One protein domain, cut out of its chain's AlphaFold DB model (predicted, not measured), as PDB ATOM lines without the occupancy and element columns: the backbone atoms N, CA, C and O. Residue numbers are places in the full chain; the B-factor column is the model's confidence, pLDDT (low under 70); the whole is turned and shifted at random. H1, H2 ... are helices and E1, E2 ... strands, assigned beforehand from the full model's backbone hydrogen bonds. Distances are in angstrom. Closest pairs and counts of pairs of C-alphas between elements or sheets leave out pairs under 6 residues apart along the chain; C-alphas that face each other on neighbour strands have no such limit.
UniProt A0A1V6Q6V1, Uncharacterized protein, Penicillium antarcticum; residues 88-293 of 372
ATOM      1  N   VAL A  88     135.759 157.127 250.756       79.88
ATOM      2  CA  VAL A  88     136.087 156.461 252.018       79.88
ATOM      3  C   VAL A  88     136.795 155.157 251.710       79.88
ATOM      4  O   VAL A  88     136.315 154.378 250.893       79.88
ATOM      5  N   GLU A  89     137.907 154.918 252.394       83.00
ATOM      6  CA  GLU A  89     138.679 153.683 252.316       83.00
ATOM      7  C   GLU A  89     138.467 152.868 253.596       83.00
ATOM      8  O   GLU A  89     138.568 153.388 254.708       83.00
ATOM      9  N   HIS A  90     138.168 151.582 253.436       81.62
ATOM     10  CA  HIS A  90     138.110 150.608 254.517       81.62
ATOM     11  C   HIS A  90     139.128 149.506 254.241       81.62
ATOM     12  O   HIS A  90     139.119 148.889 253.177       81.62
ATOM     13  N   LYS A  91     139.996 149.253 255.219       83.19
ATOM     14  CA  LYS A  91     141.035 148.224 255.157       83.19
ATOM     15  C   LYS A  91     140.782 147.174 256.219       83.19
ATOM     16  O   LYS A  91     140.396 147.502 257.341       83.19
ATOM     17  N   MET A  92     141.029 145.920 255.873       82.38
ATOM     18  CA  MET A  92     141.165 144.876 256.877       82.38
ATOM     19  C   MET A  92     142.436 145.142 257.693       82.38
ATOM     20  O   MET A  92     143.470 145.471 257.118       82.38
ATOM     21  N   GLN A  93     142.341 145.052 259.022       77.88
ATOM     22  CA  GLN A  93     143.454 145.390 259.921       77.88
ATOM     23  C   GLN A  93     144.605 144.391 259.799       77.88
ATOM     24  O   GLN A  93     145.753 144.792 259.652       77.88
ATOM     25  N   ASP A  94     144.262 143.105 259.790       80.19
ATOM     26  CA  ASP A  94     145.221 142.011 259.782       80.19
ATOM     27  C   ASP A  94     144.939 141.059 258.628       80.19
ATOM     28  O   ASP A  94     143.807 140.941 258.152       80.19
ATOM     29  N   GLN A  95     145.971 140.327 258.212       84.44
ATOM     30  CA  GLN A  95     145.798 139.173 257.344       84.44
ATOM     31  C   GLN A  95     144.882 138.154 258.026       84.44
ATOM     32  O   GLN A  95     145.040 137.838 259.206       84.44
ATOM     33  N   LYS A  96     143.933 137.615 257.265       82.94
ATOM     34  CA  LYS A  96     143.009 136.599 257.762       82.94
ATOM     35  C   LYS A  96     143.235 135.271 257.083       82.94
ATOM     36  O   LYS A  96     143.496 135.202 255.887       82.94
ATOM     37  N   VAL A  97     143.072 134.237 257.897       85.94
ATOM     38  CA  VAL A  97     143.200 132.839 257.526       85.94
ATOM     39  C   VAL A  97     141.808 132.211 257.565       85.94
ATOM     40  O   VAL A  97     141.236 132.026 258.640       85.94
ATOM     41  N   VAL A  98     141.224 131.929 256.399       83.75
ATOM     42  CA  VAL A  98     139.854 131.398 256.300       83.75
ATOM     43  C   VAL A  98     139.892 129.883 256.200       83.75
ATOM     44  O   VAL A  98     140.422 129.321 255.240       83.75
ATOM     45  N   GLN A  99     139.339 129.216 257.213       82.12
ATOM     46  CA  GLN A  99     139.243 127.762 257.217       82.12
ATOM     47  C   GLN A  99     138.141 127.270 256.283       82.12
ATOM     48  O   GLN A  99     137.165 127.961 255.995       82.12
ATOM     49  N   LYS A 100     138.291 126.015 255.874       78.44
ATOM     50  CA  LYS A 100     137.279 125.293 255.121       78.44
ATOM     51  C   LYS A 100     135.935 125.258 255.849       78.44
ATOM     52  O   LYS A 100     135.889 124.967 257.046       78.44
ATOM     53  N   ASP A 101     134.868 125.517 255.094       77.25
ATOM     54  CA  ASP A 101     133.470 125.558 255.551       77.25
ATOM     55  C   ASP A 101     133.198 126.621 256.633       77.25
ATOM     56  O   ASP A 101     132.167 126.586 257.308       77.25
ATOM     57  N   CYS A 102     134.128 127.562 256.819       80.44
ATOM     58  CA  CYS A 102     134.048 128.673 257.764       80.44
ATOM     59  C   CYS A 102     133.930 129.997 257.008       80.44
ATOM     60  O   CYS A 102     134.720 130.919 257.235       80.44
ATOM     61  N   ASP A 103     132.959 130.077 256.099       79.12
ATOM     62  CA  ASP A 103     132.638 131.313 255.394       79.12
ATOM     63  C   ASP A 103     132.502 132.453 256.395       79.12
ATOM     64  O   ASP A 103     131.794 132.351 257.402       79.12
ATOM     65  N   GLN A 104     133.214 133.535 256.115       81.88
ATOM     66  CA  GLN A 104     133.319 134.651 257.032       81.88
ATOM     67  C   GLN A 104     133.235 135.974 256.301       81.88
ATOM     68  O   GLN A 104     133.525 136.103 255.111       81.88
ATOM     69  N   THR A 105     132.879 136.974 257.084       84.06
ATOM     70  CA  THR A 105     132.891 138.373 256.708       84.06
ATOM     71  C   THR A 105     134.275 138.942 256.903       84.06
ATOM     72  O   THR A 105     134.795 138.988 258.021       84.06
ATOM     73  N   LEU A 106     134.870 139.398 255.813       84.12
ATOM     74  CA  LEU A 106     136.227 139.929 255.850       84.12
ATOM     75  C   LEU A 106     136.241 141.432 256.110       84.12
ATOM     76  O   LEU A 106     137.037 141.906 256.916       84.12
ATOM     77  N   LEU A 107     135.323 142.160 255.479       83.50
ATOM     78  CA  LEU A 107     135.240 143.609 255.578       83.50
ATOM     79  C   LEU A 107     133.775 144.067 255.537       83.50
ATOM     80  O   LEU A 107     132.908 143.422 254.937       83.50
ATOM     81  N   LYS A 108     133.505 145.188 256.201       81.56
ATOM     82  CA  LYS A 108     132.222 145.886 256.230       81.56
ATOM     83  C   LYS A 108     132.492 147.388 256.171       81.56
ATOM     84  O   LYS A 108     133.512 147.870 256.658       81.56
ATOM     85  N   THR A 109     131.597 148.110 255.515       77.81
ATOM     86  CA  THR A 109     131.677 149.559 255.328       77.81
ATOM     87  C   THR A 109     130.584 150.250 256.124       77.81
ATOM     88  O   THR A 109     129.527 149.669 256.363       77.81
ATOM     89  N   VAL A 110     130.796 151.519 256.467       75.44
ATOM     90  CA  VAL A 110     129.706 152.373 256.954       75.44
ATOM     91  C   VAL A 110     128.575 152.402 255.905       75.44
ATOM     92  O   VAL A 110     128.870 152.486 254.708       75.44
ATOM     93  N   PRO A 111     127.294 152.337 256.318       76.62
ATOM     94  CA  PRO A 111     126.158 152.511 255.421       76.62
ATOM     95  C   PRO A 111     126.319 153.740 254.518       76.62
ATOM     96  O   PRO A 111     126.654 154.828 254.996       76.62
ATOM     97  N   LEU A 112     126.062 153.573 253.215       75.00
ATOM     98  CA  LEU A 112     126.188 154.660 252.239       75.00
ATOM     99  C   LEU A 112     125.310 155.840 252.637       75.00
ATOM    100  O   LEU A 112     124.169 155.656 253.055       75.00
ATOM    101  N   CYS A 113     125.842 157.048 252.466       74.38
ATOM    102  CA  CYS A 113     125.167 158.286 252.841       74.38
ATOM    103  C   CYS A 113     124.808 158.368 254.331       74.38
ATOM    104  O   CYS A 113     123.846 159.041 254.673       74.38
ATOM    105  N   TYR A 114     125.556 157.748 255.240       75.56
ATOM    106  CA  TYR A 114     125.426 158.024 256.673       75.56
ATOM    107  C   TYR A 114     126.769 158.440 257.255       75.56
ATOM    108  O   TYR A 114     127.813 157.890 256.914       75.56
ATOM    109  N   ASP A 115     126.739 159.413 258.163       73.88
ATOM    110  CA  ASP A 115     127.919 159.730 258.957       73.88
ATOM    111  C   ASP A 115     128.074 158.697 260.077       73.88
ATOM    112  O   ASP A 115     127.110 158.399 260.792       73.88
ATOM    113  N   ARG A 116     129.298 158.204 260.289       74.81
ATOM    114  CA  ARG A 116     129.595 157.214 261.331       74.81
ATOM    115  C   ARG A 116     129.170 157.704 262.717       74.81
ATOM    116  O   ARG A 116     128.644 156.920 263.502       74.81
ATOM    117  N   ASN A 117     129.331 158.999 263.012       76.50
ATOM    118  CA  ASN A 117     128.926 159.542 264.313       76.50
ATOM    119  C   ASN A 117     127.405 159.598 264.472       76.50
ATOM    120  O   ASN A 117     126.907 159.459 265.589       76.50
ATOM    121  N   SER A 118     126.668 159.798 263.375       73.69
ATOM    122  CA  SER A 118     125.203 159.841 263.400       73.69
ATOM    123  C   SER A 118     124.588 158.477 263.727       73.69
ATOM    124  O   SER A 118     123.612 158.425 264.471       73.69
ATOM    125  N   LEU A 119     125.209 157.385 263.264       71.81
ATOM    126  CA  LEU A 119     124.715 156.014 263.435       71.81
ATOM    127  C   LEU A 119     124.696 155.539 264.894       71.81
ATOM    128  O   LEU A 119     123.862 154.713 265.246       71.81
ATOM    129  N   GLY A 120     125.592 156.053 265.741       68.31
ATOM    130  CA  GLY A 120     125.660 155.675 267.157       68.31
ATOM    131  C   GLY A 120     124.935 156.624 268.117       68.31
ATOM    132  O   GLY A 120     124.779 156.287 269.286       68.31
ATOM    133  N   LYS A 121     124.538 157.822 267.661       72.25
ATOM    134  CA  LYS A 121     124.083 158.916 268.544       72.25
ATOM    135  C   LYS A 121     122.651 159.382 268.288       72.25
ATOM    136  O   LYS A 121     122.020 159.888 269.211       72.25
ATOM    137  N   VAL A 122     122.147 159.268 267.057       66.81
ATOM    138  CA  VAL A 122     120.858 159.848 266.647       66.81
ATOM    139  C   VAL A 122     119.928 158.744 266.148       66.81
ATOM    140  O   VAL A 122     120.317 157.950 265.298       66.81
ATOM    141  N   ILE A 123     118.694 158.707 266.660       70.88
ATOM    142  CA  ILE A 123     117.671 157.725 266.276       70.88
ATOM    143  C   ILE A 123     116.417 158.474 265.778       70.88
ATOM    144  O   ILE A 123     115.833 159.220 266.565       70.88
ATOM    145  N   PRO A 124     115.975 158.282 264.516       71.62
ATOM    146  CA  PRO A 124     116.667 157.564 263.441       71.62
ATOM    147  C   PRO A 124     117.877 158.360 262.911       71.62
ATOM    148  O   PRO A 124     117.861 159.596 262.935       71.62
ATOM    149  N   PRO A 125     118.924 157.683 262.408       72.69
ATOM    150  CA  PRO A 125     120.073 158.368 261.835       72.69
ATOM    151  C   PRO A 125     119.646 159.110 260.566       72.69
ATOM    152  O   PRO A 125     118.909 158.590 259.727       72.69
ATOM    153  N   LYS A 126     120.097 160.357 260.428       76.69
ATOM    154  CA  LYS A 126     119.742 161.196 259.283       76.69
ATOM    155  C   LYS A 126     120.684 160.895 258.113       76.69
ATOM    156  O   LYS A 126     121.894 161.036 258.301       76.69
ATOM    157  N   PRO A 127     120.167 160.559 256.917       75.56
ATOM    158  CA  PRO A 127     121.021 160.368 255.759       75.56
ATOM    159  C   PRO A 127     121.714 161.683 255.386       75.56
ATOM    160  O   PRO A 127     121.136 162.777 255.468       75.56
ATOM    161  N   LEU A 128     122.969 161.559 254.974       73.06
ATOM    162  CA  LEU A 128     123.735 162.605 254.342       73.06
ATOM    163  C   LEU A 128     123.017 163.016 253.050       73.06
ATOM    164  O   LEU A 128     122.600 162.163 252.258       73.06
ATOM    165  N   PRO A 129     122.837 164.326 252.844       70.31
ATOM    166  CA  PRO A 129     122.308 164.830 251.588       70.31
ATOM    167  C   PRO A 129     123.226 164.412 250.436       70.31
ATOM    168  O   PRO A 129     124.441 164.479 250.586       70.31
ATOM    169  N   HIS A 130     122.649 164.013 249.309       68.12
ATOM    170  CA  HIS A 130     123.343 163.619 248.084       68.12
ATOM    171  C   HIS A 130     122.649 164.274 246.882       68.12
ATOM    172  O   HIS A 130     121.473 164.640 246.968       68.12
ATOM    173  N   ARG A 131     123.395 164.487 245.800       62.94
ATOM    174  CA  ARG A 131     122.952 165.083 244.540       62.94
ATOM    175  C   ARG A 131     123.097 164.101 243.379       62.94
ATOM    176  O   ARG A 131     124.122 164.030 242.711       62.94
ATOM    177  N   GLY A 132     122.001 163.428 243.059       65.81
ATOM    178  CA  GLY A 132     121.911 162.584 241.875       65.81
ATOM    179  C   GLY A 132     121.127 161.313 242.149       65.81
ATOM    180  O   GLY A 132     120.644 161.083 243.255       65.81
ATOM    181  N   ALA A 133     121.002 160.482 241.118       71.62
ATOM    182  CA  ALA A 133     120.341 159.181 241.222       71.62
ATOM    183  C   ALA A 133     121.235 158.099 241.862       71.62
ATOM    184  O   ALA A 133     120.730 157.058 242.277       71.62
ATOM    185  N   HIS A 134     122.550 158.343 241.953       76.06
ATOM    186  CA  HIS A 134     123.555 157.345 242.330       76.06
ATOM    187  C   HIS A 134     124.363 157.803 243.558       76.06
ATOM    188  O   HIS A 134     125.398 158.450 243.406       76.06
ATOM    189  N   PRO A 135     123.920 157.467 244.786       74.19
ATOM    190  CA  PRO A 135     124.610 157.851 246.023       74.19
ATOM    191  C   PRO A 135     126.022 157.261 246.161       74.19
ATOM    192  O   PRO A 135     126.844 157.781 246.914       74.19
ATOM    193  N   CYS A 136     126.312 156.172 245.450       81.88
ATOM    194  CA  CYS A 136     127.653 155.640 245.257       81.88
ATOM    195  C   CYS A 136     127.899 155.498 243.757       81.88
ATOM    196  O   CYS A 136     127.066 154.933 243.047       81.88
ATOM    197  N   ARG A 137     129.023 156.042 243.290       84.38
ATOM    198  CA  ARG A 137     129.375 156.073 241.865       84.38
ATOM    199  C   ARG A 137     130.439 155.041 241.511       84.38
ATOM    200  O   ARG A 137     130.401 154.467 240.435       84.38
ATOM    201  N   LYS A 138     131.381 154.783 242.414       86.12
ATOM    202  CA  LYS A 138     132.518 153.909 242.127       86.12
ATOM    203  C   LYS A 138     132.949 153.161 243.367       86.12
ATOM    204  O   LYS A 138     132.997 153.742 244.454       86.12
ATOM    205  N   ILE A 139     133.279 151.888 243.197       85.56
ATOM    206  CA  ILE A 139     133.840 151.053 244.251       85.56
ATOM    207  C   ILE A 139     135.061 150.339 243.700       85.56
ATOM    208  O   ILE A 139     135.013 149.726 242.639       85.56
ATOM    209  N   ILE A 140     136.159 150.430 244.439       88.12
ATOM    210  CA  ILE A 140     137.425 149.800 244.095       88.12
ATOM    211  C   ILE A 140     137.736 148.789 245.184       88.12
ATOM    212  O   ILE A 140     137.885 149.152 246.353       88.12
ATOM    213  N   PHE A 141     137.853 147.527 244.798       87.38
ATOM    214  CA  PHE A 141     138.303 146.455 245.669       87.38
ATOM    215  C   PHE A 141     139.737 146.111 245.324       87.38
ATOM    216  O   PHE A 141     140.040 145.814 244.175       87.38
ATOM    217  N   LYS A 142     140.609 146.124 246.325       89.06
ATOM    218  CA  LYS A 142     141.971 145.611 246.215       89.06
ATOM    219  C   LYS A 142     142.054 144.374 247.086       89.06
ATOM    220  O   LYS A 142     141.974 144.469 248.313       89.06
ATOM    221  N   LEU A 143     142.144 143.225 246.438       88.25
ATOM    222  CA  LEU A 143     142.178 141.912 247.062       88.25
ATOM    223  C   LEU A 143     143.594 141.368 246.930       88.25
ATOM    224  O   LEU A 143     144.160 141.381 245.843       88.25
ATOM    225  N   SER A 144     144.166 140.892 248.031       89.94
ATOM    226  CA  SER A 144     145.350 140.037 247.982       89.94
ATOM    227  C   SER A 144     144.988 138.713 248.613       89.94
ATOM    228  O   SER A 144     144.633 138.679 249.791       89.94
ATOM    229  N   SER A 145     145.017 137.626 247.853       88.50
ATOM    230  CA  SER A 145     144.721 136.318 248.425       88.50
ATOM    231  C   SER A 145     145.302 135.167 247.626       88.50
ATOM    232  O   SER A 145     145.749 135.337 246.496       88.50
ATOM    233  N   ARG A 146     145.296 133.977 248.224       85.50
ATOM    234  CA  ARG A 146     145.697 132.735 247.561       85.50
ATOM    235  C   ARG A 146     144.875 131.556 248.050       85.50
ATOM    236  O   ARG A 146     144.376 131.570 249.178       85.50
ATOM    237  N   ASP A 147     144.770 130.536 247.210       80.56
ATOM    238  CA  ASP A 147     144.156 129.257 247.559       80.56
ATOM    239  C   ASP A 147     145.245 128.236 247.920       80.56
ATOM    240  O   ASP A 147     146.154 127.977 247.132       80.56
ATOM    241  N   GLN A 148     145.157 127.637 249.112       65.75
ATOM    242  CA  GLN A 148     146.089 126.589 249.558       65.75
ATOM    243  C   GLN A 148     145.607 125.158 249.226       65.75
ATOM    244  O   GLN A 148     146.209 124.170 249.658       65.75
ATOM    245  N   GLY A 149     144.515 125.007 248.471       65.56
ATOM    246  CA  GLY A 149     143.929 123.724 248.090       65.56
ATOM    247  C   GLY A 149     144.759 122.900 247.090       65.56
ATOM    248  O   GLY A 149     145.312 123.414 246.117       65.56
ATOM    249  N   GLY A 150     144.802 121.576 247.292       63.75
ATOM    250  CA  GLY A 150     145.407 120.602 246.370       63.75
ATOM    251  C   GLY A 150     144.389 119.961 245.414       63.75
ATOM    252  O   GLY A 150     143.230 119.766 245.775       63.75
ATOM    253  N   GLY A 151     144.803 119.630 244.185       63.62
ATOM    254  CA  GLY A 151     143.917 119.111 243.131       63.62
ATOM    255  C   GLY A 151     144.591 119.014 241.756       63.62
ATOM    256  O   GLY A 151     145.789 119.264 241.613       63.62
ATOM    257  N   ARG A 152     143.841 118.571 240.735       67.50
ATOM    258  CA  ARG A 152     144.364 118.448 239.364       67.50
ATOM    259  C   ARG A 152     144.442 119.828 238.716       67.50
ATOM    260  O   ARG A 152     143.405 120.457 238.522       67.50
ATOM    261  N   ARG A 153     145.646 120.231 238.300       70.25
ATOM    262  CA  ARG A 153     145.851 121.408 237.445       70.25
ATOM    263  C   ARG A 153     145.054 121.254 236.150       70.25
ATOM    264  O   ARG A 153     145.062 120.184 235.538       70.25
ATOM    265  N   ARG A 154     144.363 122.320 235.763       75.56
ATOM    266  CA  ARG A 154     143.639 122.438 234.495       75.56
ATOM    267  C   ARG A 154     144.198 123.609 233.699       75.56
ATOM    268  O   ARG A 154     145.008 124.370 234.215       75.56
ATOM    269  N   GLU A 155     143.763 123.715 232.451       81.31
ATOM    270  CA  GLU A 155     144.179 124.772 231.527       81.31
ATOM    271  C   GLU A 155     143.757 126.167 232.015       81.31
ATOM    272  O   GLU A 155     144.545 127.101 231.955       81.31
ATOM    273  N   ASN A 156     142.559 126.286 232.594       84.88
ATOM    274  CA  ASN A 156     142.093 127.506 233.248       84.88
ATOM    275  C   ASN A 156     142.168 127.352 234.778       84.88
ATOM    276  O   ASN A 156     141.550 126.443 235.339       84.88
ATOM    277  N   MET A 157     142.898 128.252 235.444       86.44
ATOM    278  CA  MET A 157     143.094 128.222 236.899       86.44
ATOM    279  C   MET A 157     141.845 128.585 237.712       86.44
ATOM    280  O   MET A 157     141.722 128.150 238.848       86.44
ATOM    281  N   TYR A 158     140.900 129.346 237.168       87.56
ATOM    282  CA  TYR A 158     139.668 129.724 237.870       87.56
ATOM    283  C   TYR A 158     138.580 128.651 237.764       87.56
ATOM    284  O   TYR A 158     137.673 128.586 238.599       87.56
ATOM    285  N   GLN A 159     138.669 127.764 236.770       81.06
ATOM    286  CA  GLN A 159     137.746 126.640 236.646       81.06
ATOM    287  C   GLN A 159     137.883 125.682 237.833       81.06
ATOM    288  O   GLN A 159     138.965 125.182 238.130       81.06
ATOM    289  N   PHE A 160     136.749 125.356 238.461       75.06
ATOM    290  CA  PHE A 160     136.679 124.490 239.647       75.06
ATOM    291  C   PHE A 160     137.478 125.003 240.849       75.06
ATOM    292  O   PHE A 160     137.787 124.220 241.747       75.06
ATOM    293  N   SER A 161     137.792 126.298 240.884       78.94
ATOM    294  CA  SER A 161     138.256 126.910 242.116       78.94
ATOM    295  C   SER A 161     137.150 126.854 243.165       78.94
ATOM    296  O   SER A 161     135.961 127.030 242.880       78.94
ATOM    297  N   TRP A 162     137.565 126.561 244.390       78.44
ATOM    298  CA  TRP A 162     136.683 126.412 245.539       78.44
ATOM    299  C   TRP A 162     136.777 127.601 246.478       78.44
ATOM    300  O   TRP A 162     136.290 127.517 247.597       78.44
ATOM    301  N   THR A 163     137.434 128.676 246.052       83.06
ATOM    302  CA  THR A 163     137.684 129.846 246.877       83.06
ATOM    303  C   THR A 163     137.346 131.093 246.072       83.06
ATOM    304  O   THR A 163     137.931 131.380 245.027       83.06
ATOM    305  N   TRP A 164     136.339 131.824 246.536       87.00
ATOM    306  CA  TRP A 164     135.857 133.021 245.855       87.00
ATOM    307  C   TRP A 164     135.403 134.071 246.855       87.00
ATOM    308  O   TRP A 164     135.023 133.740 247.974       87.00
ATOM    309  N   PHE A 165     135.420 135.327 246.430       87.12
ATOM    310  CA  PHE A 165     134.887 136.466 247.153       87.12
ATOM    311  C   PHE A 165     133.558 136.880 246.546       87.12
ATOM    312  O   PHE A 165     133.444 137.061 245.335       87.12
ATOM    313  N   ASP A 166     132.582 137.092 247.411       83.69
ATOM    314  CA  ASP A 166     131.293 137.686 247.116       83.69
ATOM    315  C   ASP A 166     131.169 139.018 247.845       83.69
ATOM    316  O   ASP A 166     131.801 139.253 248.882       83.69
ATOM    317  N   THR A 167     130.298 139.875 247.318       77.38
ATOM    318  CA  THR A 167     129.840 141.057 248.034       77.38
ATOM    319  C   THR A 167     128.324 141.054 248.185       77.38
ATOM    320  O   THR A 167     127.602 140.645 247.275       77.38
ATOM    321  N   GLU A 168     127.832 141.475 249.349       75.81
ATOM    322  CA  GLU A 168     126.404 141.615 249.633       75.81
ATOM    323  C   GLU A 168     126.069 143.061 250.016       75.81
ATOM    324  O   GLU A 168     126.941 143.877 250.309       75.81
ATOM    325  N   VAL A 169     124.778 143.380 249.968       75.31
ATOM    326  CA  VAL A 169     124.224 144.676 250.330       75.31
ATOM    327  C   VAL A 169     123.304 144.510 251.514       75.31
ATOM    328  O   VAL A 169     122.232 143.907 251.410       75.31
ATOM    329  N   ILE A 170     123.673 145.117 252.635       74.62
ATOM    330  CA  ILE A 170     122.833 145.080 253.827       74.62
ATOM    331  C   ILE A 170     121.819 146.219 253.750       74.62
ATOM    332  O   ILE A 170     122.063 147.362 254.142       74.62
ATOM    333  N   LYS A 171     120.630 145.886 253.246       74.88
ATOM    334  CA  LYS A 171     119.498 146.816 253.215       74.88
ATOM    335  C   LYS A 171     119.135 147.259 254.631       74.88
ATOM    336  O   LYS A 171     119.059 146.436 255.549       74.88
ATOM    337  N   ALA A 172     118.898 148.563 254.778       73.38
ATOM    338  CA  ALA A 172     118.592 149.204 256.055       73.38
ATOM    339  C   ALA A 172     119.645 148.936 257.151       73.38
ATOM    340  O   ALA A 172     119.317 148.838 258.330       73.38
ATOM    341  N   ALA A 173     120.933 148.831 256.789       73.62
ATOM    342  CA  ALA A 173     122.020 148.621 257.756       73.62
ATOM    343  C   ALA A 173     122.037 149.661 258.896       73.62
ATOM    344  O   ALA A 173     122.362 149.329 260.036       73.62
ATOM    345  N   HIS A 174     121.618 150.897 258.611       73.50
ATOM    346  CA  HIS A 174     121.494 151.972 259.596       73.50
ATOM    347  C   HIS A 174     120.426 151.705 260.676       73.50
ATOM    348  O   HIS A 174     120.521 152.249 261.772       73.50
ATOM    349  N   GLU A 175     119.442 150.844 260.408       74.38
ATOM    350  CA  GLU A 175     118.391 150.454 261.360       74.38
ATOM    351  C   GLU A 175     118.804 149.248 262.219       74.38
ATOM    352  O   GLU A 175     118.261 149.026 263.300       74.38
ATOM    353  N   ARG A 176     119.809 148.478 261.781       72.75
ATOM    354  CA  ARG A 176     120.239 147.218 262.417       72.75
ATOM    355  C   ARG A 176     121.219 147.393 263.578       72.75
ATOM    356  O   ARG A 176     121.822 146.417 264.007       72.75
ATOM    357  N   LYS A 177     121.407 148.620 264.077       74.00
ATOM    358  CA  LYS A 177     122.402 148.948 265.119       74.00
ATOM    359  C   LYS A 177     123.802 148.416 264.783       74.00
ATOM    360  O   LYS A 177     124.509 147.917 265.651       74.00
ATOM    361  N   MET A 178     124.201 148.547 263.516       75.31
ATOM    362  CA  MET A 178     125.516 148.114 263.033       75.31
ATOM    363  C   MET A 178     126.674 148.709 263.846       75.31
ATOM    364  O   MET A 178     127.733 148.101 263.923       75.31
ATOM    365  N   TYR A 179     126.467 149.868 264.474       76.12
ATOM    366  CA  TYR A 179     127.420 150.474 265.393       76.12
ATOM    367  C   TYR A 179     126.744 150.792 266.726       76.12
ATOM    368  O   TYR A 179     125.714 151.466 266.758       76.12
ATOM    369  N   ILE A 180     127.349 150.355 267.830       78.81
ATOM    370  CA  ILE A 180     126.940 150.695 269.198       78.81
ATOM    371  C   ILE A 180     128.148 151.332 269.872       78.81
ATOM    372  O   ILE A 180     129.224 150.749 269.892       78.81
ATOM    373  N   ASN A 181     127.998 152.561 270.376       79.75
ATOM    374  CA  ASN A 181     129.091 153.326 270.995       79.75
ATOM    375  C   ASN A 181     130.351 153.465 270.107       79.75
ATOM    376  O   ASN A 181     131.459 153.604 270.609       79.75
ATOM    377  N   GLY A 182     130.180 153.448 268.779       73.56
ATOM    378  CA  GLY A 182     131.279 153.520 267.807       73.56
ATOM    379  C   GLY A 182     131.923 152.171 267.461       73.56
ATOM    380  O   GLY A 182     132.686 152.109 266.488       73.56
ATOM    381  N   GLU A 183     131.565 151.108 268.183       80.44
ATOM    382  CA  GLU A 183     132.008 149.739 267.935       80.44
ATOM    383  C   GLU A 183     131.080 149.026 266.960       80.44
ATOM    384  O   GLU A 183     129.852 149.049 267.093       80.44
ATOM    385  N   GLU A 184     131.687 148.378 265.973       78.94
ATOM    386  CA  GLU A 184     130.973 147.633 264.952       78.94
ATOM    387  C   GLU A 184     130.407 146.320 265.504       78.94
ATOM    388  O   GLU A 184     131.113 145.536 266.132       78.94
ATOM    389  N   GLN A 185     129.128 146.078 265.243       81.75
ATOM    390  CA  GLN A 185     128.393 144.910 265.707       81.75
ATOM    391  C   GLN A 185     128.276 143.852 264.610       81.75
ATOM    392  O   GLN A 185     128.258 144.161 263.412       81.75
ATOM    393  N   ALA A 186     128.139 142.596 265.032       81.44
ATOM    394  CA  ALA A 186     127.708 141.526 264.146       81.44
ATOM    395  C   ALA A 186     126.199 141.642 263.898       81.44
ATOM    396  O   ALA A 186     125.414 141.678 264.845       81.44
ATOM    397  N   ILE A 187     125.798 141.719 262.634       77.50
ATOM    398  CA  ILE A 187     124.403 141.913 262.208       77.50
ATOM    399  C   ILE A 187     123.876 140.764 261.344       77.50
ATOM    400  O   ILE A 187     122.704 140.763 260.961       77.50
ATOM    401  N   LEU A 188     124.728 139.792 261.035       76.06
ATOM    402  CA  LEU A 188     124.418 138.606 260.257       76.06
ATOM    403  C   LEU A 188     124.856 137.344 260.992       76.06
ATOM    404  O   LEU A 188     125.733 137.342 261.862       76.06
ATOM    405  N   ASP A 189     124.234 136.242 260.605       75.38
ATOM    406  CA  ASP A 189     124.548 134.946 261.172       75.38
ATOM    407  C   ASP A 189     125.940 134.496 260.724       75.38
ATOM    408  O   ASP A 189     126.264 134.504 259.537       75.38
ATOM    409  N   ASN A 190     126.754 134.058 261.687       75.81
ATOM    410  CA  ASN A 190     128.090 133.509 261.449       75.81
ATOM    411  C   ASN A 190     129.077 134.476 260.762       75.81
ATOM    412  O   ASN A 190     129.966 134.028 260.044       75.81
ATOM    413  N   GLU A 191     128.970 135.792 260.993       79.25
ATOM    414  CA  GLU A 191     129.886 136.771 260.379       79.25
ATOM    415  C   GLU A 191     131.369 136.467 260.612       79.25
ATOM    416  O   GLU A 191     132.184 136.728 259.736       79.25
ATOM    417  N   GLY A 192     131.734 135.916 261.770       77.88
ATOM    418  CA  GLY A 192     133.125 135.590 262.086       77.88
ATOM    419  C   GLY A 192     133.560 134.187 261.664       77.88
ATOM    420  O   GLY A 192     134.656 133.780 262.037       77.88
ATOM    421  N   GLY A 193     132.718 133.422 260.960       78.88
ATOM    422  CA  GLY A 193     133.033 132.053 260.540       78.88
ATOM    423  C   GLY A 193     133.204 131.060 261.695       78.88
ATOM    424  O   GLY A 193     133.841 130.021 261.527       78.88
ATOM    425  N   GLN A 194     132.665 131.358 262.887       81.38
ATOM    426  CA  GLN A 194     132.860 130.527 264.082       81.38
ATOM    427  C   GLN A 194     132.197 129.149 263.966       81.38
ATOM    428  O   GLN A 194     132.646 128.182 264.581       81.38
ATOM    429  N   LYS A 195     131.111 129.050 263.196       81.38
ATOM    430  CA  LYS A 195     130.404 127.801 262.923       81.38
ATOM    431  C   LYS A 195     130.806 127.295 261.549       81.38
ATOM    432  O   LYS A 195     130.640 127.998 260.553       81.38
ATOM    433  N   ARG A 196     131.266 126.044 261.498       78.56
ATOM    434  CA  ARG A 196     131.397 125.323 260.232       78.56
ATOM    435  C   ARG A 196     130.009 125.085 259.664       78.56
ATOM    436  O   ARG A 196     129.192 124.425 260.310       78.56
ATOM    437  N   LYS A 197     129.742 125.622 258.480       70.69
ATOM    438  CA  LYS A 197     128.490 125.394 257.770       70.69
ATOM    439  C   LYS A 197     128.750 124.381 256.665       70.69
ATOM    440  O   LYS A 197     129.424 124.670 255.687       70.69
ATOM    441  N   HIS A 198     128.225 123.173 256.844       66.50
ATOM    442  CA  HIS A 198     128.253 122.176 255.785       66.50
ATOM    443  C   HIS A 198     127.187 122.541 254.760       66.50
ATOM    444  O   HIS A 198     125.994 122.398 255.028       66.50
ATOM    445  N   TYR A 199     127.621 123.056 253.618       67.31
ATOM    446  CA  TYR A 199     126.715 123.408 252.541       67.31
ATOM    447  C   TYR A 199     126.203 122.153 251.838       67.31
ATOM    448  O   TYR A 199     126.969 121.283 251.422       67.31
ATOM    449  N   THR A 200     124.888 122.067 251.722       64.12
ATOM    450  CA  THR A 200     124.172 121.060 250.942       64.12
ATOM    451  C   THR A 200     123.971 121.550 249.512       64.12
ATOM    452  O   THR A 200     124.095 122.738 249.233       64.12
ATOM    453  N   GLU A 201     123.621 120.655 248.588       62.78
ATOM    454  CA  GLU A 201     123.351 121.014 247.183       62.78
ATOM    455  C   GLU A 201     122.242 122.065 247.017       62.78
ATOM    456  O   GLU A 201     122.222 122.788 246.022       62.78
ATOM    457  N   ALA A 202     121.352 122.190 248.004       62.47
ATOM    458  CA  ALA A 202     120.301 123.201 248.038       62.47
ATOM    459  C   ALA A 202     120.777 124.571 248.561       62.47
ATOM    460  O   ALA A 202     120.052 125.561 248.436       62.47
ATOM    461  N   ASP A 203     121.968 124.659 249.164       66.81
ATOM    462  CA  ASP A 203     122.460 125.906 249.731       66.81
ATOM    463  C   ASP A 203     122.913 126.875 248.641       66.81
ATOM    464  O   ASP A 203     123.834 126.628 247.863       66.81
ATOM    465  N   ALA A 204     122.307 128.059 248.670       60.12
ATOM    466  CA  ALA A 204     122.593 129.163 247.770       60.12
ATOM    467  C   ALA A 204     124.083 129.543 247.676       60.12
ATOM    468  O   ALA A 204     124.518 130.024 246.633       60.12
ATOM    469  N   LEU A 205     124.830 129.335 248.761       63.69
ATOM    470  CA  LEU A 205     126.235 129.712 248.924       63.69
ATOM    471  C   LEU A 205     127.202 128.550 248.659       63.69
ATOM    472  O   LEU A 205     128.402 128.713 248.833       63.69
ATOM    473  N   LEU A 206     126.706 127.380 248.235       61.28
ATOM    474  CA  LEU A 206     127.566 126.231 247.955       61.28
ATOM    475  C   LEU A 206     128.509 126.491 246.769       61.28
ATOM    476  O   LEU A 206     129.575 125.890 246.702       61.28
ATOM    477  N   LEU A 207     128.123 127.330 245.804       67.69
ATOM    478  CA  LEU A 207     128.898 127.550 244.585       67.69
ATOM    479  C   LEU A 207     129.060 129.035 244.260       67.69
ATOM    480  O   LEU A 207     128.118 129.804 244.480       67.69
ATOM    481  N   PRO A 208     130.205 129.414 243.656       72.56
ATOM    482  CA  PRO A 208     130.410 130.754 243.135       72.56
ATOM    483  C   PRO A 208     129.334 131.060 242.093       72.56
ATOM    484  O   PRO A 208     129.183 130.349 241.098       72.56
ATOM    485  N   ARG A 209     128.575 132.126 242.324       77.56
ATOM    486  CA  ARG A 209     127.497 132.564 241.431       77.56
ATOM    487  C   ARG A 209     128.010 133.557 240.391       77.56
ATOM    488  O   ARG A 209     129.138 134.042 240.460       77.56
ATOM    489  N   GLY A 210     127.166 133.908 239.421       79.31
ATOM    490  CA  GLY A 210     127.499 134.934 238.427       79.31
ATOM    491  C   GLY A 210     127.797 136.312 239.037       79.31
ATOM    492  O   GLY A 210     128.504 137.096 238.419       79.31
ATOM    493  N   ASN A 211     127.306 136.593 240.251       78.06
ATOM    494  CA  ASN A 211     127.508 137.848 240.985       78.06
ATOM    495  C   ASN A 211     128.724 137.831 241.926       78.06
ATOM    496  O   ASN A 211     128.865 138.737 242.748       78.06
ATOM    497  N   LYS A 212     129.578 136.808 241.828       85.69
ATOM    498  CA  LYS A 212     130.832 136.773 242.573       85.69
ATOM    499  C   LYS A 212     131.751 137.906 242.169       85.69
ATOM    500  O   LYS A 212     131.848 138.252 240.993       85.69
ATOM    501  N   LEU A 213     132.460 138.443 243.144       85.81
ATOM    502  CA  LEU A 213     133.421 139.499 242.908       85.81
ATOM    503  C   LEU A 213     134.665 138.938 242.213       85.81
ATOM    504  O   LEU A 213     135.083 139.459 241.184       85.81
ATOM    505  N   GLN A 214     135.220 137.851 242.748       88.56
ATOM    506  CA  GLN A 214     136.470 137.272 242.261       88.56
ATOM    507  C   GLN A 214     136.602 135.818 242.689       88.56
ATOM    508  O   GLN A 214     136.203 135.448 243.788       88.56
ATOM    509  N   VAL A 215     137.227 135.006 241.852       88.56
ATOM    510  CA  VAL A 215     137.651 133.645 242.160       88.56
ATOM    511  C   VAL A 215     139.170 133.623 242.259       88.56
ATOM    512  O   VAL A 215     139.849 134.256 241.451       88.56
ATOM    513  N   ASN A 216     139.717 132.888 243.221       88.38
ATOM    514  CA  ASN A 216     141.159 132.661 243.267       88.38
ATOM    515  C   ASN A 216     141.559 131.577 242.277       88.38
ATOM    516  O   ASN A 216     140.819 130.621 242.048       88.38
ATOM    517  N   GLY A 217     142.756 131.698 241.717       85.81
ATOM    518  CA  GLY A 217     143.340 130.646 240.904       85.81
ATOM    519  C   GLY A 217     143.528 129.381 241.740       85.81
ATOM    520  O   GLY A 217     144.250 129.374 242.738       85.81
ATOM    521  N   ALA A 218     142.895 128.291 241.322       82.31
ATOM    522  CA  ALA A 218     143.105 126.982 241.904       82.31
ATOM    523  C   ALA A 218     144.582 126.590 241.753       82.31
ATOM    524  O   ALA A 218     145.149 126.639 240.659       82.31
ATOM    525  N   HIS A 219     145.197 126.155 242.855       74.94
ATOM    526  CA  HIS A 219     146.596 125.708 242.895       74.94
ATOM    527  C   HIS A 219     147.637 126.799 242.609       74.94
ATOM    528  O   HIS A 219     148.781 126.477 242.267       74.94
ATOM    529  N   VAL A 220     147.268 128.069 242.773       80.50
ATOM    530  CA  VAL A 220     148.207 129.190 242.746       80.50
ATOM    531  C   VAL A 220     148.697 129.430 244.172       80.50
ATOM    532  O   VAL A 220     147.983 129.973 245.009       80.50
ATOM    533  N   GLY A 221     149.916 128.965 244.466       76.56
ATOM    534  CA  GLY A 221     150.532 129.140 245.790       76.56
ATOM    535  C   GLY A 221     151.038 130.563 246.049       76.56
ATOM    536  O   GLY A 221     151.290 130.937 247.202       76.56
ATOM    537  N   GLU A 222     151.187 131.341 244.982       86.19
ATOM    538  CA  GLU A 222     151.554 132.752 245.016       86.19
ATOM    539  C   GLU A 222     150.367 133.613 245.446       86.19
ATOM    540  O   GLU A 222     149.208 133.282 245.194       86.19
ATOM    541  N   MET A 223     150.665 134.724 246.115       87.94
ATOM    542  CA  MET A 223     149.654 135.714 246.467       87.94
ATOM    543  C   MET A 223     149.154 136.391 245.188       87.94
ATOM    544  O   MET A 223     149.934 137.005 244.466       87.94
ATOM    545  N   GLN A 224     147.858 136.293 244.915       88.31
ATOM    546  CA  GLN A 224     147.228 136.982 243.799       88.31
ATOM    547  C   GLN A 224     146.761 138.355 244.261       88.31
ATOM    548  O   GLN A 224     145.997 138.456 245.221       88.31
ATOM    549  N   HIS A 225     147.203 139.397 243.563       91.06
ATOM    550  CA  HIS A 225     146.766 140.768 243.783       91.06
ATOM    551  C   HIS A 225     145.797 141.159 242.672       91.06
ATOM    552  O   HIS A 225     146.168 141.166 241.501       91.06
ATOM    553  N   VAL A 226     144.556 141.466 243.037       88.88
ATOM    554  CA  VAL A 226     143.499 141.802 242.084       88.88
ATOM    555  C   VAL A 226     142.881 143.138 242.469       88.88
ATOM    556  O   VAL A 226     142.446 143.329 243.607       88.88
ATOM    557  N   GLU A 227     142.831 144.056 241.507       90.38
ATOM    558  CA  GLU A 227     142.054 145.284 241.608       90.38
ATOM    559  C   GLU A 227     140.771 145.144 240.787       90.38
ATOM    560  O   GLU A 227     140.805 144.836 239.598       90.38
ATOM    561  N   ILE A 228     139.631 145.352 241.437       88.25
ATOM    562  CA  ILE A 228     138.313 145.221 240.825       88.25
ATOM    563  C   ILE A 228     137.615 146.552 240.970       88.25
ATOM    564  O   ILE A 228     137.301 146.987 242.079       88.25
ATOM    565  N   VAL A 229     137.371 147.184 239.832       88.88
ATOM    566  CA  VAL A 229     136.633 148.435 239.754       88.88
ATOM    567  C   VAL A 229     135.210 148.119 239.328       88.88
ATOM    568  O   VAL A 229     134.977 147.447 238.319       88.88
ATOM    569  N   TRP A 230     134.275 148.587 240.139       87.69
ATOM    570  CA  TRP A 230     132.875 148.710 239.790       87.69
ATOM    571  C   TRP A 230     132.549 150.197 239.627       87.69
ATOM    572  O   TRP A 230     132.886 150.999 240.506       87.69
ATOM    573  N   ASP A 231     131.895 150.558 238.527       86.50
ATOM    574  CA  ASP A 231     131.411 151.911 238.252       86.50
ATOM    575  C   ASP A 231     129.914 151.882 237.908       86.50
ATOM    576  O   ASP A 231     129.412 150.973 237.250       86.50
ATOM    577  N   TYR A 232     129.178 152.907 238.334       82.38
ATOM    578  CA  TYR A 232     127.750 153.050 238.034       82.38
ATOM    579  C   TYR A 232     127.441 153.177 236.537       82.38
ATOM    580  O   TYR A 232     126.297 152.973 236.132       82.38
ATOM    581  N   ARG A 233     128.449 153.525 235.731       86.06
ATOM    582  CA  ARG A 233     128.382 153.617 234.270       86.06
ATOM    583  C   ARG A 233     128.771 152.315 233.572       86.06
ATOM    584  O   ARG A 233     128.681 152.270 232.345       86.06
ATOM    585  N   ASP A 234     129.195 151.290 234.315       87.12
ATOM    586  CA  ASP A 234     129.446 149.968 233.746       87.12
ATOM    587  C   ASP A 234     128.180 149.492 233.006       87.12
ATOM    588  O   ASP A 234     127.050 149.763 233.413       87.12
ATOM    589  N   GLY A 235     128.355 148.825 231.870       88.94
ATOM    590  CA  GLY A 235     127.245 148.505 230.969       88.94
ATOM    591  C   GLY A 235     127.477 147.253 230.138       88.94
ATOM    592  O   GLY A 235     126.831 147.085 229.106       88.94
ATOM    593  N   ILE A 236     128.403 146.396 230.567       89.31
ATOM    594  CA  ILE A 236     128.757 145.163 229.872       89.31
ATOM    595  C   ILE A 236     127.681 144.115 230.193       89.31
ATOM    596  O   ILE A 236     127.509 143.746 231.360       89.31
ATOM    597  N   PRO A 237     126.927 143.626 229.193       90.38
ATOM    598  CA  PRO A 237     125.899 142.621 229.421       90.38
ATOM    599  C   PRO A 237     126.507 141.307 229.939       90.38
ATOM    600  O   PRO A 237     127.551 140.891 229.435       90.38
ATOM    601  N   PRO A 238     125.846 140.586 230.861       88.81
ATOM    602  CA  PRO A 238     126.377 139.329 231.404       88.81
ATOM    603  C   PRO A 238     126.605 138.211 230.381       88.81
ATOM    604  O   PRO A 238     127.403 137.316 230.630       88.81
ATOM    605  N   GLU A 239     125.895 138.265 229.253       91.94
ATOM    606  CA  GLU A 239     125.958 137.285 228.158       91.94
ATOM    607  C   GLU A 239     126.900 137.726 227.021       91.94
ATOM    608  O   GLU A 239     126.872 137.165 225.927       91.94
ATOM    609  N   SER A 240     127.666 138.799 227.233       94.25
ATOM    610  CA  SER A 240     128.618 139.315 226.250       94.25
ATOM    611  C   SER A 240     129.934 138.535 226.273       94.25
ATOM    612  O   SER A 240     130.311 137.953 227.290       94.25
ATOM    613  N   THR A 241     130.665 138.561 225.157       95.25
ATOM    614  CA  THR A 241     131.991 137.936 225.060       95.25
ATOM    615  C   THR A 241     132.959 138.537 226.078       95.25
ATOM    616  O   THR A 241     133.731 137.817 226.698       95.25
ATOM    617  N   GLU A 242     132.864 139.843 226.312       92.94
ATOM    618  CA  GLU A 242     133.679 140.579 227.272       92.94
ATOM    619  C   GLU A 242     133.427 140.102 228.712       92.94
ATOM    620  O   GLU A 242     134.360 139.964 229.505       92.94
ATOM    621  N   ALA A 243     132.170 139.802 229.064       91.75
ATOM    622  CA  ALA A 243     131.840 139.222 230.364       91.75
ATOM    623  C   ALA A 243     132.381 137.788 230.504       91.75
ATOM    624  O   ALA A 243     132.884 137.414 231.569       91.75
ATOM    625  N   ASP A 244     132.323 137.001 229.431       91.56
ATOM    626  CA  ASP A 244     132.866 135.643 229.379       91.56
ATOM    627  C   ASP A 244     134.390 135.620 229.531       91.56
ATOM    628  O   ASP A 244     134.921 134.775 230.257       91.56
ATOM    629  N   GLU A 245     135.087 136.545 228.875       93.19
ATOM    630  CA  GLU A 245     136.530 136.757 229.005       93.19
ATOM    631  C   GLU A 245     136.890 137.188 230.428       93.19
ATOM    632  O   GLU A 245     137.767 136.589 231.046       93.19
ATOM    633  N   ALA A 246     136.151 138.129 231.025       90.94
ATOM    634  CA  ALA A 246     136.384 138.545 232.407       90.94
ATOM    635  C   ALA A 246     136.231 137.392 233.418       90.94
ATOM    636  O   ALA A 246     137.009 137.280 234.369       90.94
ATOM    637  N   GLU A 247     135.259 136.499 233.227       90.75
ATOM    638  CA  GLU A 247     135.134 135.318 234.084       90.75
ATOM    639  C   GLU A 247     136.248 134.302 233.836       90.75
ATOM    640  O   GLU A 247     136.790 133.728 234.786       90.75
ATOM    641  N   ARG A 248     136.588 134.070 232.569       90.12
ATOM    642  CA  ARG A 248     137.577 133.071 232.172       90.12
ATOM    643  C   ARG A 248     138.990 133.469 232.573       90.12
ATOM    644  O   ARG A 248     139.716 132.610 233.070       90.12
ATOM    645  N   ASP A 249     139.351 134.725 232.367       90.12
ATOM    646  CA  ASP A 249     140.736 135.186 232.400       90.12
ATOM    647  C   ASP A 249     141.055 135.962 233.680       90.12
ATOM    648  O   ASP A 249     142.215 136.016 234.083       90.12
ATOM    649  N   LEU A 250     140.038 136.512 234.360       90.00
ATOM    650  CA  LEU A 250     140.201 137.262 235.615       90.00
ATOM    651  C   LEU A 250     139.475 136.619 236.808       90.00
ATOM    652  O   LEU A 250     139.620 137.080 237.941       90.00
ATOM    653  N   GLY A 251     138.656 135.586 236.584       88.75
ATOM    654  CA  GLY A 251     137.845 134.969 237.637       88.75
ATOM    655  C   GLY A 251     136.736 135.881 238.187       88.75
ATOM    656  O   GLY A 251     136.174 135.582 239.244       88.75
ATOM    657  N   ARG A 252     136.412 136.992 237.512       90.88
ATOM    658  CA  ARG A 252     135.383 137.961 237.931       90.88
ATOM    659  C   ARG A 252     133.992 137.498 237.490       90.88
ATOM    660  O   ARG A 252     133.816 136.963 236.405       90.88
ATOM    661  N   GLY A 253     132.969 137.677 238.323       88.81
ATOM    662  CA  GLY A 253     131.607 137.279 237.962       88.81
ATOM    663  C   GLY A 253     131.004 138.139 236.848       88.81
ATOM    664  O   GLY A 253     131.016 139.367 236.939       88.81
ATOM    665  N   ARG A 254     130.405 137.496 235.835       89.38
ATOM    666  CA  ARG A 254     129.761 138.156 234.681       89.38
ATOM    667  C   ARG A 254     128.679 139.170 235.067       89.38
ATOM    668  O   ARG A 254     128.518 140.186 234.405       89.38
ATOM    669  N   LEU A 255     127.964 138.929 236.172       84.62
ATOM    670  CA  LEU A 255     126.894 139.812 236.664       84.62
ATOM    671  C   LEU A 255     127.421 141.055 237.407       84.62
ATOM    672  O   LEU A 255     126.630 141.818 237.944       84.62
ATOM    673  N   THR A 256     128.741 141.248 237.494       83.50
ATOM    674  CA  THR A 256     129.353 142.398 238.192       83.50
ATOM    675  C   THR A 256     129.805 143.519 237.253       83.50
ATOM    676  O   THR A 256     130.442 144.467 237.711       83.50
ATOM    677  N   LEU A 257     129.527 143.395 235.949       85.88
ATOM    678  CA  LEU A 257     130.039 144.274 234.889       85.88
ATOM    679  C   LEU A 257     128.953 145.137 234.221       85.88
ATOM    680  O   LEU A 257     129.244 145.897 233.302       85.88
ATOM    681  N   ASP A 258     127.701 145.029 234.659       81.44
ATOM    682  CA  ASP A 258     126.557 145.656 233.990       81.44
ATOM    683  C   ASP A 258     126.128 146.999 234.606       81.44
ATOM    684  O   ASP A 258     125.098 147.541 234.198       81.44
ATOM    685  N   GLY A 259     126.848 147.486 235.630       67.88
ATOM    686  CA  GLY A 259     126.572 148.720 236.393       67.88
ATOM    687  C   GLY A 259     125.264 148.713 237.192       67.88
ATOM    688  O   GLY A 259     125.145 149.370 238.224       67.88
ATOM    689  N   ARG A 260     124.286 147.903 236.788       66.19
ATOM    690  CA  ARG A 260     123.012 147.666 237.478       66.19
ATOM    691  C   ARG A 260     123.219 146.829 238.735       66.19
ATOM    692  O   ARG A 260     122.451 146.955 239.689       66.19
ATOM    693  N   GLY A 261     124.275 146.014 238.741       51.53
ATOM    694  CA  GLY A 261     124.695 145.168 239.848       51.53
ATOM    695  C   GLY A 261     125.079 145.912 241.129       51.53
ATOM    696  O   GLY A 261     125.050 145.290 242.195       51.53
ATOM    697  N   ALA A 262     125.335 147.232 241.107       44.84
ATOM    698  CA  ALA A 262     125.414 147.959 242.369       44.84
ATOM    699  C   ALA A 262     124.054 148.354 242.922       44.84
ATOM    700  O   ALA A 262     123.614 149.499 242.891       44.84
ATOM    701  N   SER A 263     123.513 147.421 243.684       37.28
ATOM    702  CA  SER A 263     123.105 147.799 245.034       37.28
ATOM    703  C   SER A 263     124.314 147.931 245.989       37.28
ATOM    704  O   SER A 263     124.122 148.005 247.191       37.28
ATOM    705  N   MET A 264     125.557 147.932 245.504       37.91
ATOM    706  CA  MET A 264     126.784 147.685 246.260       37.91
ATOM    707  C   MET A 264     127.050 148.736 247.344       37.91
ATOM    708  O   MET A 264     127.578 149.809 247.091       37.91
ATOM    709  N   SER A 265     126.770 148.371 248.591       36.19
ATOM    710  CA  SER A 265     127.825 148.264 249.596       36.19
ATOM    711  C   SER A 265     127.396 147.360 250.747       36.19
ATOM    712  O   SER A 265     126.220 147.269 251.102       36.19
ATOM    713  N   THR A 266     128.419 146.846 251.423       44.53
ATOM    714  CA  THR A 266     128.396 146.224 252.750       44.53
ATOM    715  C   THR A 266     128.209 144.713 252.767       44.53
ATOM    716  O   THR A 266     127.153 144.224 253.146       44.53
ATOM    717  N   GLN A 267     129.287 144.001 252.429       40.56
ATOM    718  CA  GLN A 267     129.875 142.866 253.160       40.56
ATOM    719  C   GLN A 267     130.679 142.018 252.178       40.56
ATOM    720  O   GLN A 267     130.190 141.747 251.092       40.56
ATOM    721  N   PHE A 268     131.877 141.579 252.556       40.31
ATOM    722  CA  PHE A 268     132.685 140.658 251.751       40.31
ATOM    723  C   PHE A 268     132.633 139.276 252.362       40.31
ATOM    724  O   PHE A 268     133.063 139.117 253.507       40.31
ATOM    725  N   ARG A 269     132.116 138.296 251.626       40.16
ATOM    726  CA  ARG A 269     132.066 136.903 252.077       40.16
ATOM    727  C   ARG A 269     132.975 136.052 251.216       40.16
ATOM    728  O   ARG A 269     132.994 136.228 250.006       40.16
ATOM    729  N   GLN A 270     133.711 135.137 251.833       35.72
ATOM    730  CA  GLN A 270     134.357 134.056 251.096       35.72
ATOM    731  C   GLN A 270     133.470 132.817 251.175       35.72
ATOM    732  O   GLN A 270     133.105 132.448 252.289       35.72
ATOM    733  N   GLY A 271     133.136 132.206 250.038       41.78
ATOM    734  CA  GLY A 271     132.451 130.912 249.990       41.78
ATOM    735  C   GLY A 271     133.408 129.778 249.617       41.78
ATOM    736  O   GLY A 271     134.376 130.008 248.885       41.78
ATOM    737  N   GLN A 272     133.180 128.571 250.152       36.69
ATOM    738  CA  GLN A 272     133.914 127.352 249.777       36.69
ATOM    739  C   GLN A 272     132.995 126.132 249.578       36.69
ATOM    740  O   GLN A 272     131.980 125.995 250.256       36.69
ATOM    741  N   ARG A 273     133.374 125.191 248.689       32.69
ATOM    742  CA  ARG A 273     132.711 123.870 248.537       32.69
ATOM    743  C   ARG A 273     133.600 122.700 248.952       32.69
ATOM    744  O   ARG A 273     134.817 122.697 248.789       32.69
ATOM    745  N   ILE A 274     132.948 121.644 249.440       25.28
ATOM    746  CA  ILE A 274     133.546 120.362 249.811       25.28
ATOM    747  C   ILE A 274     133.492 119.375 248.643       25.28
ATOM    748  O   ILE A 274     132.421 119.007 248.167       25.28
ATOM    749  N   THR A 275     134.644 118.807 248.280       22.47
ATOM    750  CA  THR A 275     134.783 117.345 248.146       22.47
ATOM    751  C   THR A 275     136.249 116.913 248.283       22.47
ATOM    752  O   THR A 275     137.123 117.404 247.583       22.47
ATOM    753  N   LYS A 276     136.477 115.960 249.202       24.03
ATOM    754  CA  LYS A 276     137.747 115.329 249.632       24.03
ATOM    755  C   LYS A 276     138.797 116.228 250.314       24.03
ATOM    756  O   LYS A 276     138.786 117.448 250.230       24.03
ATOM    757  N   GLN A 277     139.581 115.573 251.171       26.97
ATOM    758  CA  GLN A 277     140.431 116.141 252.220       26.97
ATOM    759  C   GLN A 277     141.482 117.117 251.666       26.97
ATOM    760  O   GLN A 277     142.328 116.728 250.871       26.97
ATOM    761  N   SER A 278     141.457 118.355 252.157       27.08
ATOM    762  CA  SER A 278     142.612 119.254 252.212       27.08
ATOM    763  C   SER A 278     142.470 120.088 253.488       27.08
ATOM    764  O   SER A 278     141.362 120.522 253.811       27.08
ATOM    765  N   GLN A 279     143.552 120.204 254.259       26.31
ATOM    766  CA  GLN A 279     143.585 120.710 255.640       26.31
ATOM    767  C   GLN A 279     144.080 122.162 255.755       26.31
ATOM    768  O   GLN A 279     144.438 122.587 256.852       26.31
ATOM    769  N   HIS A 280     144.124 122.932 254.665       38.41
ATOM    770  CA  HIS A 280     144.859 124.199 254.659       38.41
ATOM    771  C   HIS A 280     143.962 125.427 254.461       38.41
ATOM    772  O   HIS A 280     143.073 125.394 253.611       38.41
ATOM    773  N   PRO A 281     144.146 126.476 255.280       46.38
ATOM    774  CA  PRO A 281     143.320 127.675 255.240       46.38
ATOM    775  C   PRO A 281     143.879 128.764 254.299       46.38
ATOM    776  O   PRO A 281     145.059 128.757 253.971       46.38
ATOM    777  N   ASN A 282     143.042 129.715 253.873       52.47
ATOM    778  CA  ASN A 282     143.422 130.733 252.878       52.47
ATOM    779  C   ASN A 282     143.869 132.047 253.506       52.47
ATOM    780  O   ASN A 282     143.158 132.574 254.354       52.47
ATOM    781  N   ASP A 283     144.977 132.597 253.013       47.19
ATOM    782  CA  ASP A 283     145.505 133.906 253.398       47.19
ATOM    783  C   ASP A 283     144.846 135.018 252.578       47.19
ATOM    784  O   ASP A 283     144.817 134.932 251.349       47.19
ATOM    785  N   VAL A 284     144.340 136.061 253.242       55.41
ATOM    786  CA  VAL A 284     143.645 137.174 252.581       55.41
ATOM    787  C   VAL A 284     144.003 138.531 253.204       55.41
ATOM    788  O   VAL A 284     144.095 138.638 254.427       55.41
ATOM    789  N   SER A 285     144.119 139.575 252.373       51.19
ATOM    790  CA  SER A 285     144.021 141.000 252.720       51.19
ATOM    791  C   SER A 285     143.062 141.730 251.762       51.19
ATOM    792  O   SER A 285     143.002 141.417 250.572       51.19
ATOM    793  N   ILE A 286     142.255 142.668 252.277       52.72
ATOM    794  CA  ILE A 286     141.231 143.385 251.494       52.72
ATOM    795  C   ILE A 286     141.243 144.869 251.841       52.72
ATOM    796  O   ILE A 286     141.211 145.246 253.014       52.72
ATOM    797  N   THR A 287     141.217 145.702 250.805       47.28
ATOM    798  CA  THR A 287     140.866 147.120 250.888       47.28
ATOM    799  C   THR A 287     139.673 147.388 249.982       47.28
ATOM    800  O   THR A 287     139.643 146.921 248.847       47.28
ATOM    801  N   ALA A 288     138.700 148.149 250.468       50.97
ATOM    802  CA  ALA A 288     137.585 148.630 249.672       50.97
ATOM    803  C   ALA A 288     137.483 150.147 249.793       50.97
ATOM    804  O   ALA A 288     137.388 150.677 250.901       50.97
ATOM    805  N   SER A 289     137.463 150.828 248.654       57.62
ATOM    806  CA  SER A 289     137.250 152.268 248.583       57.62
ATOM    807  C   SER A 289     135.955 152.551 247.850       57.62
ATOM    808  O   SER A 289     135.750 152.040 246.754       57.62
ATOM    809  N   SER A 290     135.083 153.362 248.440       58.38
ATOM    810  CA  SER A 290     133.832 153.786 247.811       58.38
ATOM    811  C   SER A 290     133.825 155.293 247.616       58.38
ATOM    812  O   SER A 290     134.045 156.036 248.576       58.38
ATOM    813  N   ALA A 291     133.507 155.727 246.402       66.06
ATOM    814  CA  ALA A 291     133.184 157.104 246.084       66.06
ATOM    815  C   ALA A 291     131.685 157.341 246.287       66.06
ATOM    816  O   ALA A 291     130.837 156.701 245.651       66.06
ATOM    817  N   LEU A 292     131.375 158.250 247.198       61.69
ATOM    818  CA  LEU A 292     130.043 158.653 247.601       61.69
ATOM    819  C   LEU A 292     129.673 159.971 246.949       61.69
ATOM    820  O   LEU A 292     130.505 160.849 246.761       61.69
ATOM    821  N   ASP A 293     128.390 160.147 246.716       57.72
ATOM    822  CA  ASP A 293     127.814 161.434 246.410       57.72
ATOM    823  C   ASP A 293     127.237 162.030 247.702       57.72
ATOM    824  O   ASP A 293     126.329 161.465 248.310       57.72
TER     825      ASP A 293
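This is residues 88 to 293 of the 372 residues of an uncharacterized protein of Penicillium antarcticum (UniProt A0A1V6Q6V1). With little regular structure, this domain is a twisted wall of E1, E2, E3, E5 and E7, with long loops and the small pair E4 and E6 over one face and short helices H1 and H2 far out. The 206 printed residues run E1 E2 H1 E3 E4 E5 H2 E6 E7; both sheets are antiparallel. The class is mixed, named elements holding 60 residues; the whole is compact, radius of gyration of the C-alphas 17.5 A, spans 54 by 39 by 32 A.

E7, residues 282 to 292, is 31.4 A long, ending at C-alpha 292 (130.043, 158.653, 247.601). E3 is 136 to 145, 26.0 A; E5 224 to 231, 22.4 A; E1 88 to 91, from C-alpha 88 (136.087, 156.461, 252.018); E2 96 to 98; E4 164 to 167; E6 268 to 271; H1 116 to 121; H2 241 to 250.

E1 and E2 lie on one side of E7 (N 90 to O 288, 2.8 A; N 96 to O 284, 3.0 A), E3 on the other (N 140 to O 289, 2.8 A). E5 neighbours E3 (N 141 to O 228, 2.8 A), E4 E6 (N 166 to O 269, 2.8 A). Neither helix is on the branched sheet. H2 has every O i to N i+4 pair within hydrogen-bond range; H1 has 0 of 2, and 2 of 3 O i to N i+3.

The printed part has no cut. The long link E4 to E5 has 56 residues. Residues 259 to 293 are among 55 with pLDDT under 70.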